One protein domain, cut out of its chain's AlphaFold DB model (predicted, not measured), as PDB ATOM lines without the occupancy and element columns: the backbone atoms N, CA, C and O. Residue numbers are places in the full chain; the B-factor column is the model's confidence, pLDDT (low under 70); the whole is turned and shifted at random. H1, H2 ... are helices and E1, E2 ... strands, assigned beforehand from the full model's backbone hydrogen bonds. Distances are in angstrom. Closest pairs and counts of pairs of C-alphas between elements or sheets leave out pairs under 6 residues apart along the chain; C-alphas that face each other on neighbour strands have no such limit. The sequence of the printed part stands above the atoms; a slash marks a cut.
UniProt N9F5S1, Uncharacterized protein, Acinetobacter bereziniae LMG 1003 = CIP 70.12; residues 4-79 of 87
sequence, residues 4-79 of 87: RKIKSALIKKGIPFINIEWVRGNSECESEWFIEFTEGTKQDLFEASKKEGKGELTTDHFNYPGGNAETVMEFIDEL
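Overview. This is residues 4 to 79 of the 87 residues of an uncharacterized protein of Acinetobacter bereziniae LMG 1003 = CIP 70.12 (UniProt N9F5S1). Helices H1 and H4 lie side by side and pack on a hairpin of two antiparallel strands, E1 and E2; H2 lies toward the far end from the hairpin's turn. The 76 printed residues hold, in order, H1 E1 E2 H2 H3 H4, mixed helices and strands. The whole is compact, radius of gyration of the C-alphas 12.7 A, spanning 41 by 24 by 21 A.

Along the chain. Find C-alpha 4 at (-15.955, -12.566, 89.658); H1 runs from there to 13, 14.5 A. Next come E1, residues 19 to 23, E2, 32 to 36, H2, 39 to 52, 20.1 A, H3, 59 to 62, and H4, 69 to 78, 14.5 A, ending at (-7.861, -2.427, 75.685).

Arrangement. H1 and H4 touch, closest C-alphas Leu 10 and Ile 76, 7.0 A, the same way at a shallow tilt of 5 degrees. Across the hairpin E1 and E2, look at N 21 and O 34, 3.0 A. The closest C-alphas of E2 and H4 are Trp 33 and Ala 69, 6.9 A. H2 and H3 are close but not clearly touching, closest C-alphas Lys 42 and Phe 62, 7.9 A. In H1, H2 and H4 every O i to N i+4 pair is within hydrogen-bond range; H3 is too short for one, and its one O i to N i+3 pair is within range.

Size, cuts and confidence. C-alphas 27 and 51 are farthest apart, 41.9 A. The printed part has no cut and no long link; pLDDT is under 70 at residues 26 to 29 and 53 to 55.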
ATOM      1  N   ARG A   4     -16.086 -11.334  90.452       88.62
ATOM      2  CA  ARG A   4     -15.955 -12.566  89.658       88.62
ATOM      3  C   ARG A   4     -15.827 -12.291  88.155       88.62
ATOM      4  O   ARG A   4     -15.044 -12.971  87.500       88.62
ATOM      5  N   LYS A   5     -16.580 -11.331  87.607       89.94
ATOM      6  CA  LYS A   5     -16.532 -11.008  86.169       89.94
ATOM      7  C   LYS A   5     -15.200 -10.363  85.785       89.94
ATOM      8  O   LYS A   5     -14.583 -10.816  84.828       89.94
ATOM      9  N   ILE A   6     -14.729  -9.409  86.589       90.69
ATOM     10  CA  ILE A   6     -13.434  -8.731  86.406       90.69
ATOM     11  C   ILE A   6     -12.295  -9.760  86.452       90.69
ATOM     12  O   ILE A   6     -11.507  -9.865  85.513       90.69
ATOM     13  N   LYS A   7     -12.286 -10.623  87.481       91.88
ATOM     14  CA  LYS A   7     -11.330 -11.741  87.593       91.88
ATOM     15  C   LYS A   7     -11.344 -12.631  86.354       91.88
ATOM     16  O   LYS A   7     -10.293 -12.971  85.824       91.88
ATOM     17  N   SER A   8     -12.533 -13.013  85.889       92.94
ATOM     18  CA  SER A   8     -12.668 -13.883  84.721       92.94
ATOM     19  C   SER A   8     -12.105 -13.252  83.447       92.94
ATOM     20  O   SER A   8     -11.535 -13.977  82.633       92.94
ATOM     21  N   ALA A   9     -12.265 -11.940  83.255       92.75
ATOM     22  CA  ALA A   9     -11.757 -11.235  82.081       92.75
ATOM     23  C   ALA A   9     -10.219 -11.171  82.084       92.75
ATOM     24  O   ALA A   9      -9.589 -11.567  81.101       92.75
ATOM     25  N   LEU A  10      -9.616 -10.808  83.221       92.50
ATOM     26  CA  LEU A  10      -8.157 -10.786  83.401       92.50
ATOM     27  C   LEU A  10      -7.531 -12.176  83.213       92.50
ATOM     28  O   LEU A  10      -6.580 -12.336  82.448       92.50
ATOM     29  N   ILE A  11      -8.122 -13.213  83.820       92.62
ATOM     30  CA  ILE A  11      -7.660 -14.604  83.671       92.62
ATOM     31  C   ILE A  11      -7.746 -15.062  82.210       92.62
ATOM     32  O   ILE A  11      -6.839 -15.735  81.719       92.62
ATOM     33  N   LYS A  12      -8.808 -14.686  81.482       92.69
ATOM     34  CA  LYS A  12      -8.962 -15.041  80.063       92.69
ATOM     35  C   LYS A  12      -7.829 -14.466  79.207       92.69
ATOM     36  O   LYS A  12      -7.394 -15.150  78.278       92.69
ATOM     37  N   LYS A  13      -7.349 -13.264  79.542       91.69
ATOM     38  CA  LYS A  13      -6.199 -12.596  78.910       91.69
ATOM     39  C   LYS A  13      -4.842 -13.013  79.495       91.69
ATOM     40  O   LYS A  13      -3.812 -12.614  78.965       91.69
ATOM     41  N   GLY A  14      -4.823 -13.844  80.538       92.56
ATOM     42  CA  GLY A  14      -3.594 -14.291  81.196       92.56
ATOM     43  C   GLY A  14      -2.885 -13.194  81.989       92.56
ATOM     44  O   GLY A  14      -1.678 -13.283  82.156       92.56
ATOM     45  N   ILE A  15      -3.614 -12.170  82.444       93.19
ATOM     46  CA  ILE A  15      -3.052 -10.998  83.122       93.19
ATOM     47  C   ILE A  15      -3.058 -11.241  84.639       93.19
ATOM     48  O   ILE A  15      -4.141 -11.382  85.222       93.19
ATOM     49  N   PRO A  16      -1.885 -11.308  85.297       92.44
ATOM     50  CA  PRO A  16      -1.800 -11.365  86.752       92.44
ATOM     51  C   PRO A  16      -2.305 -10.063  87.386       92.44
ATOM     52  O   PRO A  16      -2.166  -8.991  86.816       92.44
ATOM     53  N   PHE A  17      -2.874 -10.131  88.584       91.69
ATOM     54  CA  PHE A  17      -3.274  -8.950  89.355       91.69
ATOM     55  C   PHE A  17      -3.075  -9.237  90.845       91.69
ATOM     56  O   PHE A  17      -3.090 -10.398  91.262       91.69
ATOM     57  N   ILE A  18      -2.876  -8.185  91.635       92.75
ATOM     58  CA  ILE A  18      -2.689  -8.261  93.087       92.75
ATOM     59  C   ILE A  18      -4.055  -8.315  93.767       92.75
ATOM     60  O   ILE A  18      -4.362  -9.264  94.490       92.75
ATOM     61  N   ASN A  19      -4.899  -7.320  93.494       91.31
ATOM     62  CA  ASN A  19      -6.186  -7.164  94.154       91.31
ATOM     63  C   ASN A  19      -7.244  -6.585  93.207       91.31
ATOM     64  O   ASN A  19      -6.926  -5.928  92.218       91.31
ATOM     65  N   ILE A  20      -8.514  -6.861  93.511       91.94
ATOM     66  CA  ILE A  20      -9.667  -6.200  92.897       91.94
ATOM     67  C   ILE A  20     -10.617  -5.833  94.022       91.94
ATOM     68  O   ILE A  20     -11.191  -6.719  94.664       91.94
ATOM     69  N   GLU A  21     -10.819  -4.541  94.217       90.38
ATOM     70  CA  GLU A  21     -11.625  -4.011  95.306       90.38
ATOM     71  C   GLU A  21     -12.755  -3.123  94.796       90.38
ATOM     72  O   GLU A  21     -12.685  -2.550  93.711       90.38
ATOM     73  N   TRP A  22     -13.836  -3.073  95.570       87.69
ATOM     74  CA  TRP A  22     -14.922  -2.121  95.378       87.69
ATOM     75  C   TRP A  22     -14.800  -1.081  96.478       87.69
ATOM     76  O   TRP A  22     -15.072  -1.376  97.646       87.69
ATOM     77  N   VAL A  23     -14.352   0.111  96.109       86.06
ATOM     78  CA  VAL A  23     -14.153   1.217  97.032       86.06
ATOM     79  C   VAL A  23     -15.394   2.086  96.991       86.06
ATOM     80  O   VAL A  23     -15.868   2.499  95.934       86.06
ATOM     81  N   ARG A  24     -15.957   2.363  98.165       78.75
ATOM     82  CA  ARG A  24     -17.022   3.351  98.271       78.75
ATOM     83  C   ARG A  24     -16.383   4.730  98.148       78.75
ATOM     84  O   ARG A  24     -15.594   5.094  99.018       78.75
ATOM     85  N   GLY A  25     -16.727   5.480  97.105       71.00
ATOM     86  CA  GLY A  25     -16.326   6.876  97.012       71.00
ATOM     87  C   GLY A  25     -16.828   7.673  98.221       71.00
ATOM     88  O   GLY A  25     -17.821   7.319  98.874       71.00
ATOM     89  N   ASN A  26     -16.090   8.723  98.577       66.06
ATOM     90  CA  ASN A  26     -16.576   9.719  99.533       66.06
ATOM     91  C   ASN A  26     -17.772  10.471  98.909       66.06
ATOM     92  O   ASN A  26     -18.130  10.207  97.772       66.06
ATOM     93  N   SER A  27     -18.450  11.371  99.629       58.81
ATOM     94  CA  SER A  27     -19.715  11.986  99.169       58.81
ATOM     95  C   SER A  27     -19.670  12.709  97.809       58.81
ATOM     96  O   SER A  27     -20.714  13.168  97.356       58.81
ATOM     97  N   GLU A  28     -18.495  12.826  97.184       61.19
ATOM     98  CA  GLU A  28     -18.264  13.429  95.870       61.19
ATOM     99  C   GLU A  28     -17.930  12.412  94.761       61.19
ATOM    100  O   GLU A  28     -18.058  12.747  93.586       61.19
ATOM    101  N   CYS A  29     -17.565  11.172  95.104       59.25
ATOM    102  CA  CYS A  29     -17.283  10.104  94.142       59.25
ATOM    103  C   CYS A  29     -18.280   8.952  94.309       59.25
ATOM    104  O   CYS A  29     -18.608   8.530  95.421       59.25
ATOM    105  N   GLU A  30     -18.768   8.411  93.196       76.31
ATOM    106  CA  GLU A  30     -19.571   7.192  93.226       76.31
ATOM    107  C   GLU A  30     -18.720   6.000  93.712       76.31
ATOM    108  O   GLU A  30     -17.507   6.089  93.888       76.31
ATOM    109  N   SER A  31     -19.357   4.874  94.040       83.62
ATOM    110  CA  SER A  31     -18.588   3.667  94.377       83.62
ATOM    111  C   SER A  31     -17.960   3.083  93.117       83.62
ATOM    112  O   SER A  31     -18.638   2.960  92.098       83.62
ATOM    113  N   GLU A  32     -16.694   2.695  93.198       88.25
ATOM    114  CA  GLU A  32     -15.890   2.332  92.035       88.25
ATOM    115  C   GLU A  32     -15.102   1.043  92.268       88.25
ATOM    116  O   GLU A  32     -14.765   0.664  93.390       88.25
ATOM    117  N   TRP A  33     -14.832   0.333  91.177       90.12
ATOM    118  CA  TRP A  33     -13.914  -0.797  91.151       90.12
ATOM    119  C   TRP A  33     -12.487  -0.283  91.024       90.12
ATOM    120  O   TRP A  33     -12.249   0.678  90.304       90.12
ATOM    121  N   PHE A  34     -11.539  -0.971  91.644       89.06
ATOM    122  CA  PHE A  34     -10.115  -0.720  91.474       89.06
ATOM    123  C   PHE A  34      -9.383  -2.042  91.246       89.06
ATOM    124  O   PHE A  34      -9.689  -3.041  91.907       89.06
ATOM    125  N   ILE A  35      -8.447  -2.060  90.295       91.19
ATOM    126  CA  ILE A  35      -7.602  -3.219  90.004       91.19
ATOM    127  C   ILE A  35      -6.149  -2.861  90.275       91.19
ATOM    128  O   ILE A  35      -5.578  -1.971  89.654       91.19
ATOM    129  N   GLU A  36      -5.523  -3.623  91.157       91.56
ATOM    130  CA  GLU A  36      -4.118  -3.451  91.477       91.56
ATOM    131  C   GLU A  36      -3.263  -4.443  90.678       91.56
ATOM    132  O   GLU A  36      -3.503  -5.654  90.701       91.56
ATOM    133  N   PHE A  37      -2.238  -3.939  89.989       91.62
ATOM    134  CA  PHE A  37      -1.275  -4.730  89.217       91.62
ATOM    135  C   PHE A  37       0.131  -4.589  89.794       91.62
ATOM    136  O   PHE A  37       0.498  -3.528  90.297       91.62
ATOM    137  N   THR A  38       0.950  -5.635  89.653       91.00
ATOM    138  CA  THR A  38       2.386  -5.531  89.952       91.00
ATOM    139  C   THR A  38       3.096  -4.690  88.891       91.00
ATOM    140  O   THR A  38       2.678  -4.679  87.732       91.00
ATOM    141  N   GLU A  39       4.205  -4.043  89.254       90.19
ATOM    142  CA  GLU A  39       5.038  -3.312  88.285       90.19
ATOM    143  C   GLU A  39       5.538  -4.211  87.145       90.19
ATOM    144  O   GLU A  39       5.514  -3.797  85.990       90.19
ATOM    145  N   GLY A  40       5.889  -5.469  87.440       90.56
ATOM    146  CA  GLY A  40       6.271  -6.440  86.409       90.56
ATOM    147  C   GLY A  40       5.139  -6.703  85.413       90.56
ATOM    148  O   GLY A  40       5.343  -6.633  84.210       90.56
ATOM    149  N   THR A  41       3.906  -6.885  85.897       91.88
ATOM    150  CA  THR A  41       2.748  -7.051  85.006       91.88
ATOM    151  C   THR A  41       2.494  -5.817  84.143       91.88
ATOM    152  O   THR A  41       2.156  -5.959  82.972       91.88
ATOM    153  N   LYS A  42       2.652  -4.606  84.692       91.38
ATOM    154  CA  LYS A  42       2.513  -3.371  83.905       91.38
ATOM    155  C   LYS A  42       3.561  -3.320  82.789       91.38
ATOM    156  O   LYS A  42       3.210  -3.018  81.654       91.38
ATOM    157  N   GLN A  43       4.814  -3.675  83.089       89.75
ATOM    158  CA  GLN A  43       5.893  -3.772  82.097       89.75
ATOM    159  C   GLN A  43       5.574  -4.785  80.994       89.75
ATOM    160  O   GLN A  43       5.638  -4.425  79.819       89.75
ATOM    161  N   ASP A  44       5.128  -5.990  81.355       91.06
ATOM    162  CA  ASP A  44       4.727  -7.016  80.386       91.06
ATOM    163  C   ASP A  44       3.605  -6.512  79.461       91.06
ATOM    164  O   ASP A  44       3.625  -6.739  78.249       91.06
ATOM    165  N   LEU A  45       2.622  -5.791  80.017       90.88
ATOM    166  CA  LEU A  45       1.528  -5.187  79.252       90.88
ATOM    167  C   LEU A  45       2.033  -4.088  78.305       90.88
ATOM    168  O   LEU A  45       1.587  -4.040  77.158       90.88
ATOM    169  N   PHE A  46       2.980  -3.248  78.736       89.50
ATOM    170  CA  PHE A  46       3.606  -2.244  77.869       89.50
ATOM    171  C   PHE A  46       4.367  -2.882  76.706       89.50
ATOM    172  O   PHE A  46       4.218  -2.460  75.558       89.50
ATOM    173  N   GLU A  47       5.161  -3.916  76.975       88.50
ATOM    174  CA  GLU A  47       5.909  -4.631  75.939       88.50
ATOM    175  C   GLU A  47       4.977  -5.334  74.945       88.50
ATOM    176  O   GLU A  47       5.170  -5.246  73.727       88.50
ATOM    177  N   ALA A  48       3.924  -5.985  75.445       88.56
ATOM    178  CA  ALA A  48       2.933  -6.650  74.610       88.56
ATOM    179  C   ALA A  48       2.152  -5.657  73.732       88.56
ATOM    180  O   ALA A  48       1.939  -5.925  72.549       88.56
ATOM    181  N   SER A  49       1.788  -4.489  74.269       86.81
ATOM    182  CA  SER A  49       1.102  -3.423  73.524       86.81
ATOM    183  C   SER A  49       1.954  -2.913  72.355       86.81
ATOM    184  O   SER A  49       1.468  -2.828  71.223       86.81
ATOM    185  N   LYS A  50       3.259  -2.694  72.580       83.81
ATOM    186  CA  LYS A  50       4.210  -2.321  71.516       83.81
ATOM    187  C   LYS A  50       4.308  -3.385  70.428       83.81
ATOM    188  O   LYS A  50       4.362  -3.054  69.245       83.81
ATOM    189  N   LYS A  51       4.311  -4.664  70.814       80.00
ATOM    190  CA  LYS A  51       4.404  -5.796  69.882       80.00
ATOM    191  C   LYS A  51       3.157  -5.953  69.009       80.00
ATOM    192  O   LYS A  51       3.282  -6.317  67.842       80.00
ATOM    193  N   GLU A  52       1.969  -5.698  69.555       75.56
ATOM    194  CA  GLU A  52       0.706  -5.803  68.811       75.56
ATOM    195  C   GLU A  52       0.424  -4.589  67.910       75.56
ATOM    196  O   GLU A  52      -0.474  -4.653  67.070       75.56
ATOM    197  N   GLY A  53       1.166  -3.484  68.061       66.88
ATOM    198  CA  GLY A  53       0.968  -2.258  67.276       66.88
ATOM    199  C   GLY A  53      -0.382  -1.571  67.524       66.88
ATOM    200  O   GLY A  53      -0.778  -0.690  66.762       66.88
ATOM    201  N   LYS A  54      -1.107  -1.976  68.575       59.69
ATOM    202  CA  LYS A  54      -2.412  -1.440  68.972       59.69
ATOM    203  C   LYS A  54      -2.241  -0.459  70.123       59.69
ATOM    204  O   LYS A  54      -2.346  -0.889  71.261       59.69
ATOM    205  N   GLY A  55      -2.007   0.820  69.815       62.03
ATOM    206  CA  GLY A  55      -1.930   1.910  70.800       62.03
ATOM    207  C   GLY A  55      -0.804   1.729  71.824       62.03
ATOM    208  O   GLY A  55      -0.658   0.678  72.430       62.03
ATOM    209  N   GLU A  56       0.040   2.732  72.036       74.75
ATOM    210  CA  GLU A  56       1.069   2.612  73.072       74.75
ATOM    211  C   GLU A  56       0.407   2.762  74.450       74.75
ATOM    212  O   GLU A  56      -0.005   3.859  74.825       74.75
ATOM    213  N   LEU A  57       0.276   1.654  75.191       83.88
ATOM    214  CA  LEU A  57      -0.067   1.725  76.608       83.88
ATOM    215  C   LEU A  57       1.009   2.565  77.303       83.88
ATOM    216  O   LEU A  57       2.208   2.342  77.130       83.88
ATOM    217  N   THR A  58       0.570   3.522  78.111       80.88
ATOM    218  CA  THR A  58       1.436   4.399  78.908       80.88
ATOM    219  C   THR A  58       1.151   4.223  80.392       80.88
ATOM    220  O   THR A  58       0.118   3.673  80.782       80.88
ATOM    221  N   THR A  59       2.043   4.730  81.240       80.31
ATOM    222  CA  THR A  59       1.846   4.769  82.697       80.31
ATOM    223  C   THR A  59       0.518   5.404  83.095       80.31
ATOM    224  O   THR A  59      -0.088   4.969  84.069       80.31
ATOM    225  N   ASP A  60       0.017   6.353  82.301       82.44
ATOM    226  CA  ASP A  60      -1.244   7.044  82.570       82.44
ATOM    227  C   ASP A  60      -2.456   6.113  82.559       82.44
ATOM    228  O   ASP A  60      -3.378   6.310  83.348       82.44
ATOM    229  N   HIS A  61      -2.412   5.036  81.772       83.38
ATOM    230  CA  HIS A  61      -3.470   4.022  81.751       83.38
ATOM    231  C   HIS A  61      -3.570   3.265  83.086       83.38
ATOM    232  O   HIS A  61      -4.611   2.703  83.409       83.38
ATOM    233  N   PHE A  62      -2.497   3.262  83.885       84.06
ATOM    234  CA  PHE A  62      -2.437   2.616  85.198       84.06
ATOM    235  C   PHE A  62      -2.396   3.614  86.361       84.06
ATOM    236  O   PHE A  62      -2.287   3.182  87.508       84.06
ATOM    237  N   ASN A  63      -2.500   4.923  86.098       79.38
ATOM    238  CA  ASN A  63      -2.682   5.923  87.154       79.38
ATOM    239  C   ASN A  63      -4.077   5.803  87.787       79.38
ATOM    240  O   ASN A  63      -4.241   6.105  88.967       79.38
ATOM    241  N   TYR A  64      -5.066   5.332  87.016       74.50
ATOM    242  CA  TYR A  64      -6.412   5.053  87.505       74.50
ATOM    243  C   TYR A  64      -7.023   3.795  86.858       74.50
ATOM    244  O   TYR A  64      -7.903   3.900  86.006       74.50
ATOM    245  N   PRO A  65      -6.580   2.583  87.244       73.31
ATOM    246  CA  PRO A  65      -7.130   1.317  86.752       73.31
ATOM    247  C   PRO A  65      -8.456   0.986  87.462       73.31
ATOM    248  O   PRO A  65      -8.631  -0.095  88.037       73.31
ATOM    249  N   GLY A  66      -9.374   1.950  87.492       76.62
ATOM    250  CA  GLY A  66     -10.605   1.888  88.259       76.62
ATOM    251  C   GLY A  66     -11.744   2.697  87.652       76.62
ATOM    252  O   GLY A  66     -11.600   3.315  86.601       76.62
ATOM    253  N   GLY A  67     -12.903   2.640  88.297       84.56
ATOM    254  CA  GLY A  67     -14.113   3.324  87.860       84.56
ATOM    255  C   GLY A  67     -15.351   2.447  87.960       84.56
ATOM    256  O   GLY A  67     -15.392   1.427  88.658       84.56
ATOM    257  N   ASN A  68     -16.399   2.834  87.242       87.31
ATOM    258  CA  ASN A  68     -17.600   2.019  87.175       87.31
ATOM    259  C   ASN A  68     -17.336   0.701  86.409       87.31
ATOM    260  O   ASN A  68     -16.256   0.425  85.885       87.31
ATOM    261  N   ALA A  69     -18.344  -0.165  86.369       85.19
ATOM    262  CA  ALA A  69     -18.215  -1.474  85.742       85.19
ATOM    263  C   ALA A  69     -17.917  -1.440  84.234       85.19
ATOM    264  O   ALA A  69     -17.319  -2.391  83.737       85.19
ATOM    265  N   GLU A  70     -18.379  -0.410  83.526       85.75
ATOM    266  CA  GLU A  70     -18.171  -0.247  82.085       85.75
ATOM    267  C   GLU A  70     -16.739   0.220  81.831       85.75
ATOM    268  O   GLU A  70     -16.007  -0.470  81.128       85.75
ATOM    269  N   THR A  71     -16.291   1.263  82.539       87.19
ATOM    270  CA  THR A  71     -14.919   1.788  82.468       87.19
ATOM    271  C   THR A  71     -13.872   0.707  82.727       87.19
ATOM    272  O   THR A  71     -12.906   0.571  81.982       87.19
ATOM    273  N   VAL A  72     -14.078  -0.128  83.751       89.00
ATOM    274  CA  VAL A  72     -13.136  -1.215  84.053       89.00
ATOM    275  C   VAL A  72     -13.107  -2.284  82.960       89.00
ATOM    276  O   VAL A  72     -12.059  -2.875  82.710       89.00
ATOM    277  N   MET A  73     -14.235  -2.563  82.308       88.56
ATOM    278  CA  MET A  73     -14.261  -3.544  81.223       88.56
ATOM    279  C   MET A  73     -13.632  -3.000  79.949       88.56
ATOM    280  O   MET A  73     -12.882  -3.740  79.323       88.56
ATOM    281  N   GLU A  74     -13.887  -1.737  79.608       88.81
ATOM    282  CA  GLU A  74     -13.223  -1.049  78.496       88.81
ATOM    283  C   GLU A  74     -11.707  -1.067  78.692       88.81
ATOM    284  O   GLU A  74     -10.987  -1.570  77.831       88.81
ATOM    285  N   PHE A  75     -11.239  -0.682  79.884       89.31
ATOM    286  CA  PHE A  75      -9.830  -0.773  80.252       89.31
ATOM    287  C   PHE A  75      -9.282  -2.196  80.077       89.31
ATOM    288  O   PHE A  75      -8.268  -2.400  79.411       89.31
ATOM    289  N   ILE A  76      -9.956  -3.217  80.626       90.50
ATOM    290  CA  ILE A  76      -9.506  -4.608  80.470       90.50
ATOM    291  C   ILE A  76      -9.493  -5.021  79.002       90.50
ATOM    292  O   ILE A  76      -8.592  -5.764  78.618       90.50
ATOM    293  N   ASP A  77     -10.462  -4.598  78.193       88.75
ATOM    294  CA  ASP A  77     -10.579  -4.946  76.779       88.75
ATOM    295  C   ASP A  77      -9.481  -4.301  75.922       88.75
ATOM    296  O   ASP A  77      -8.986  -4.971  75.009       88.75
ATOM    297  N   GLU A  78      -9.014  -3.108  76.287       88.12
ATOM    298  CA  GLU A  78      -7.861  -2.427  75.685       88.12
ATOM    299  C   GLU A  78      -6.525  -3.119  75.990       88.12
ATOM    300  O   GLU A  78      -5.620  -3.105  75.153       88.12
ATOM    301  N   LEU A  79      -6.398  -3.782  77.147       90.00
ATOM    302  CA  LEU A  79      -5.154  -4.468  77.503       90.00
ATOM    303  C   LEU A  79      -4.812  -5.596  76.508       90.00
ATOM    304  O   LEU A  79      -5.681  -6.411  76.161       90.00
TER     305      LEU A  79